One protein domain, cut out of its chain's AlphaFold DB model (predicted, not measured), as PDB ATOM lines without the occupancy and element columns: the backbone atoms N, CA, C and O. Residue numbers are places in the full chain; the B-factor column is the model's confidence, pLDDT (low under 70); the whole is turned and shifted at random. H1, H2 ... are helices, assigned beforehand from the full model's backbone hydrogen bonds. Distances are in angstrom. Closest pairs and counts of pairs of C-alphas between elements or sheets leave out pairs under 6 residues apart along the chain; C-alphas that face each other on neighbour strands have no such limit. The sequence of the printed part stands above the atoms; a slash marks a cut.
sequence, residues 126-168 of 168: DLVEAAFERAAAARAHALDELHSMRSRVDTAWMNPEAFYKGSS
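Overview. This is residues 126 to 168 of the 168 residues of the protein "Hypothetical protein" of Neobodo designis (UniProt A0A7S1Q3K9). One long helix, H1, makes nearly the whole length of a thin rod, and at its far end the chain turns off into the very short helix H2 and a tail, residues 165 to 168. The printed part has 43 residues with two named helices, H1 then H2, and no named strand; its class is all helix. It is extended, with a radius of gyration of the C-alphas of 17.8 A and spans of 58 by 18 by 5 A.

Along the chain. Find C-alpha 126 at (-6.692, 14.359, 71.692); from there H1, residues 126 to 158, runs 47.7 A to C-alpha 158 at (13.961, 12.011, 28.753). After Asn 159, look for H2, residues 160 to 164, which ends at C-alpha 164 at (4.595, 11.695, 19.835).

Arrangement. A tight link of one residue joins H1 to H2. The two are close but not clearly touching; look at their closest C-alphas, those of Ala 156 and Phe 163, 6.7 A apart. Residues 126 to 154 of H1 stand free. In H1 and H2 every O i to N i+4 pair is within hydrogen-bond range.

Size, cuts and confidence. The two C-alphas farthest apart are those of Asp 126 and Ser 168, 58.4 A. The printed part has no cut and ends at the chain's last residue. In the B-factor column, residues 163 to 168 fall under 70, the model's low confidence.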
ATOM      1  N   ASP A 126      -6.423  15.519  72.558       88.56
ATOM      2  CA  ASP A 126      -6.692  14.359  71.692       88.56
ATOM      3  C   ASP A 126      -7.289  14.805  70.347       88.56
ATOM      4  O   ASP A 126      -6.969  14.271  69.284       88.56
ATOM      5  N   LEU A 127      -8.148  15.829  70.373       91.81
ATOM      6  CA  LEU A 127      -8.748  16.394  69.164       91.81
ATOM      7  C   LEU A 127      -7.715  17.123  68.295       91.81
ATOM      8  O   LEU A 127      -7.764  17.014  67.066       91.81
ATOM      9  N   VAL A 128      -6.790  17.855  68.920       93.75
ATOM     10  CA  VAL A 128      -5.695  18.548  68.229       93.75
ATOM     11  C   VAL A 128      -4.718  17.546  67.620       93.75
ATOM     12  O   VAL A 128      -4.341  17.706  66.460       93.75
ATOM     13  N   GLU A 129      -4.359  16.489  68.347       95.00
ATOM     14  CA  GLU A 129      -3.494  15.419  67.845       95.00
ATOM     15  C   GLU A 129      -4.137  14.710  66.646       95.00
ATOM     16  O   GLU A 129      -3.541  14.646  65.570       95.00
ATOM     17  N   ALA A 130      -5.414  14.331  66.746       92.94
ATOM     18  CA  ALA A 130      -6.146  13.726  65.634       92.94
ATOM     19  C   ALA A 130      -6.301  14.664  64.418       92.94
ATOM     20  O   ALA A 130      -6.445  14.207  63.276       92.94
ATOM     21  N   ALA A 131      -6.346  15.983  64.626       93.94
ATOM     22  CA  ALA A 131      -6.349  16.961  63.538       93.94
ATOM     23  C   ALA A 131      -4.962  17.080  62.888       93.94
ATOM     24  O   ALA A 131      -4.864  17.134  61.659       93.94
ATOM     25  N   PHE A 132      -3.902  17.067  63.697       96.94
ATOM     26  CA  PHE A 132      -2.522  17.082  63.227       96.94
ATOM     27  C   PHE A 132      -2.193  15.835  62.403       96.94
ATOM     28  O   PHE A 132      -1.660  15.962  61.303       96.94
ATOM     29  N   GLU A 133      -2.582  14.645  62.863       97.12
ATOM     30  CA  GLU A 133      -2.393  13.391  62.124       97.12
ATOM     31  C   GLU A 133      -3.101  13.410  60.766       97.12
ATOM     32  O   GLU A 133      -2.511  13.060  59.740       97.12
ATOM     33  N   ARG A 134      -4.350  13.893  60.720       96.00
ATOM     34  CA  ARG A 134      -5.094  14.048  59.461       96.00
ATOM     35  C   ARG A 134      -4.419  15.034  58.512       96.00
ATOM     36  O   ARG A 134      -4.316  14.759  57.315       96.00
ATOM     37  N   ALA A 135      -3.934  16.162  59.029       96.69
ATOM     38  CA  ALA A 135      -3.198  17.139  58.235       96.69
ATOM     39  C   ALA A 135      -1.866  16.569  57.717       96.69
ATOM     40  O   ALA A 135      -1.501  16.798  56.562       96.69
ATOM     41  N   ALA A 136      -1.161  15.787  58.537       97.69
ATOM     42  CA  ALA A 136       0.078  15.120  58.158       97.69
ATOM     43  C   ALA A 136      -0.152  14.086  57.045       97.69
ATOM     44  O   ALA A 136       0.581  14.088  56.055       97.69
ATOM     45  N   ALA A 137      -1.204  13.270  57.152       97.50
ATOM     46  CA  ALA A 137      -1.581  12.304  56.122       97.50
ATOM     47  C   ALA A 137      -1.945  12.991  54.794       97.50
ATOM     48  O   ALA A 137      -1.463  12.591  53.734       97.50
ATOM     49  N   ALA A 138      -2.730  14.072  54.846       97.62
ATOM     50  CA  ALA A 138      -3.069  14.858  53.660       97.62
ATOM     51  C   ALA A 138      -1.822  15.474  53.002       97.62
ATOM     52  O   ALA A 138      -1.682  15.452  51.779       97.62
ATOM     53  N   ARG A 139      -0.882  15.985  53.810       97.88
ATOM     54  CA  ARG A 139       0.390  16.522  53.317       97.88
ATOM     55  C   ARG A 139       1.249  15.446  52.656       97.88
ATOM     56  O   ARG A 139       1.824  15.715  51.606       97.88
ATOM     57  N   ALA A 140       1.347  14.259  53.252       97.69
ATOM     58  CA  ALA A 140       2.099  13.144  52.679       97.69
ATOM     59  C   ALA A 140       1.532  12.739  51.310       97.69
ATOM     60  O   ALA A 140       2.276  12.688  50.335       97.69
ATOM     61  N   HIS A 141       0.208  12.585  51.211       97.69
ATOM     62  CA  HIS A 141      -0.466  12.284  49.948       97.69
ATOM     63  C   HIS A 141      -0.190  13.342  48.869       97.69
ATOM     64  O   HIS A 141       0.158  13.006  47.740       97.69
ATOM     65  N   ALA A 142      -0.282  14.630  49.216       97.94
ATOM     66  CA  ALA A 142       0.004  15.712  48.276       97.94
ATOM     67  C   ALA A 142       1.463  15.694  47.779       97.94
ATOM     68  O   ALA A 142       1.727  15.974  46.609       97.94
ATOM     69  N   LEU A 143       2.422  15.357  48.646       98.25
ATOM     70  CA  LEU A 143       3.826  15.222  48.251       98.25
ATOM     71  C   LEU A 143       4.046  14.024  47.321       98.25
ATOM     72  O   LEU A 143       4.774  14.153  46.339       98.25
ATOM     73  N   ASP A 144       3.389  12.897  47.581       98.19
ATOM     74  CA  ASP A 144       3.457  11.720  46.712       98.19
ATOM     75  C   ASP A 144       2.867  12.001  45.325       98.19
ATOM     76  O   ASP A 144       3.462  11.633  44.307       98.19
ATOM     77  N   GLU A 145       1.747  12.725  45.251       98.06
ATOM     78  CA  GLU A 145       1.179  13.177  43.978       98.06
ATOM     79  C   GLU A 145       2.144  14.088  43.212       98.06
ATOM     80  O   GLU A 145       2.352  13.898  42.009       98.06
ATOM     81  N   LEU A 146       2.779  15.042  43.900       98.19
ATOM     82  CA  LEU A 146       3.774  15.927  43.294       98.19
ATOM     83  C   LEU A 146       4.994  15.154  42.786       98.19
ATOM     84  O   LEU A 146       5.445  15.405  41.667       98.19
ATOM     85  N   HIS A 147       5.508  14.191  43.551       98.06
ATOM     86  CA  HIS A 147       6.604  13.330  43.106       98.06
ATOM     87  C   HIS A 147       6.205  12.470  41.903       98.06
ATOM     88  O   HIS A 147       6.977  12.345  40.951       98.06
ATOM     89  N   SER A 148       4.982  11.938  41.888       97.75
ATOM     90  CA  SER A 148       4.435  11.192  40.751       97.75
ATOM     91  C   SER A 148       4.307  12.065  39.497       97.75
ATOM     92  O   SER A 148       4.694  11.663  38.397       97.75
ATOM     93  N   MET A 149       3.800  13.293  39.636       97.25
ATOM     94  CA  MET A 149       3.763  14.267  38.542       97.25
ATOM     95  C   MET A 149       5.166  14.600  38.047       97.25
ATOM     96  O   MET A 149       5.403  14.598  36.840       97.25
ATOM     97  N   ARG A 150       6.101  14.843  38.969       97.31
ATOM     98  CA  ARG A 150       7.485  15.161  38.632       97.31
ATOM     99  C   ARG A 150       8.145  14.029  37.854       97.31
ATOM    100  O   ARG A 150       8.715  14.283  36.802       97.31
ATOM    101  N   SER A 151       7.983  12.791  38.314       95.81
ATOM    102  CA  SER A 151       8.497  11.606  37.628       95.81
ATOM    103  C   SER A 151       7.926  11.481  36.213       95.81
ATOM    104  O   SER A 151       8.685  11.286  35.267       95.81
ATOM    105  N   ARG A 152       6.614  11.691  36.029       91.94
ATOM    106  CA  ARG A 152       5.993  11.693  34.693       91.94
ATOM    107  C   ARG A 152       6.596  12.759  33.779       91.94
ATOM    108  O   ARG A 152       6.921  12.454  32.634       91.94
ATOM    109  N   VAL A 153       6.797  13.976  34.281       94.69
ATOM    110  CA  VAL A 153       7.447  15.053  33.518       94.69
ATOM    111  C   VAL A 153       8.882  14.683  33.153       94.69
ATOM    112  O   VAL A 153       9.256  14.804  31.990       94.69
ATOM    113  N   ASP A 154       9.664  14.178  34.108       94.19
ATOM    114  CA  ASP A 154      11.051  13.785  33.865       94.19
ATOM    115  C   ASP A 154      11.122  12.641  32.831       94.19
ATOM    116  O   ASP A 154      11.939  12.688  31.914       94.19
ATOM    117  N   THR A 155      10.218  11.655  32.891       90.94
ATOM    118  CA  THR A 155      10.155  10.581  31.880       90.94
ATOM    119  C   THR A 155       9.775  11.088  30.489       90.94
ATOM    120  O   THR A 155      10.387  10.668  29.507       90.94
ATOM    121  N   ALA A 156       8.820  12.018  30.388       89.25
ATOM    122  CA  ALA A 156       8.438  12.629  29.115       89.25
ATOM    123  C   ALA A 156       9.574  13.482  28.530       89.25
ATOM    124  O   ALA A 156       9.792  13.477  27.321       89.25
ATOM    125  N   TRP A 157      10.329  14.175  29.388       91.62
ATOM    126  CA  TRP A 157      11.496  14.952  28.979       91.62
ATOM    127  C   TRP A 157      12.639  14.069  28.471       91.62
ATOM    128  O   TRP A 157      13.272  14.391  27.470       91.62
ATOM    129  N   MET A 158      12.896  12.942  29.141       91.62
ATOM    130  CA  MET A 158      13.961  12.011  28.753       91.62
ATOM    131  C   MET A 158      13.612  11.179  27.512       91.62
ATOM    132  O   MET A 158      14.517  10.674  26.850       91.62
ATOM    133  N   ASN A 159      12.326  11.031  27.176       88.88
ATOM    134  CA  ASN A 159      11.881  10.283  26.003       88.88
ATOM    135  C   ASN A 159      10.744  11.002  25.243       88.88
ATOM    136  O   ASN A 159       9.593  10.551  25.266       88.88
ATOM    137  N   PRO A 160      11.051  12.105  24.537       81.50
ATOM    138  CA  PRO A 160      10.041  12.883  23.825       81.50
ATOM    139  C   PRO A 160       9.430  12.112  22.643       81.50
ATOM    140  O   PRO A 160       8.254  12.287  22.336       81.50
ATOM    141  N   GLU A 161      10.176  11.213  21.996       80.19
ATOM    142  CA  GLU A 161       9.681  10.459  20.835       80.19
ATOM    143  C   GLU A 161       8.576   9.454  21.182       80.19
ATOM    144  O   GLU A 161       7.654   9.265  20.388       80.19
ATOM    145  N   ALA A 162       8.640   8.823  22.360       70.19
ATOM    146  CA  ALA A 162       7.593   7.913  22.827       70.19
ATOM    147  C   ALA A 162       6.257   8.633  23.073       70.19
ATOM    148  O   ALA A 162       5.202   8.012  22.976       70.19
ATOM    149  N   PHE A 163       6.296   9.941  23.345       65.25
ATOM    150  CA  PHE A 163       5.103  10.755  23.557       65.25
ATOM    151  C   PHE A 163       4.393  11.113  22.238       65.25
ATOM    152  O   PHE A 163       3.168  11.173  22.198       65.25
ATOM    153  N   TYR A 164       5.143  11.298  21.144       67.50
ATOM    154  CA  TYR A 164       4.595  11.695  19.835       67.50
ATOM    155  C   TYR A 164       4.341  10.529  18.862       67.50
ATOM    156  O   TYR A 164       3.563  10.680  17.924       67.50
ATOM    157  N   LYS A 165       4.943   9.348  19.064       63.09
ATOM    158  CA  LYS A 165       4.732   8.167  18.194       63.09
ATOM    159  C   LYS A 165       3.404   7.422  18.423       63.09
ATOM    160  O   LYS A 165       3.110   6.493  17.683       63.09
ATOM    161  N   GLY A 166       2.601   7.809  19.417       57.56
ATOM    162  CA  GLY A 166       1.303   7.185  19.718       57.56
ATOM    163  C   GLY A 166       0.084   7.815  19.028       57.56
ATOM    164  O   GLY A 166      -1.033   7.387  19.299       57.56
ATOM    165  N   SER A 167       0.268   8.838  18.186       55.44
ATOM    166  CA  SER A 167      -0.827   9.645  17.618       55.44
ATOM    167  C   SER A 167      -0.941   9.607  16.085       55.44
ATOM    168  O   SER A 167      -1.490  10.549  15.515       55.44
ATOM    169  N   SER A 168      -0.409   8.581  15.410       48.56
ATOM    170  CA  SER A 168      -0.532   8.413  13.947       48.56
ATOM    171  C   SER A 168      -1.484   7.294  13.563       48.56
ATOM    172  O   SER A 168      -1.273   6.182  14.100       48.56
TER     173      SER A 168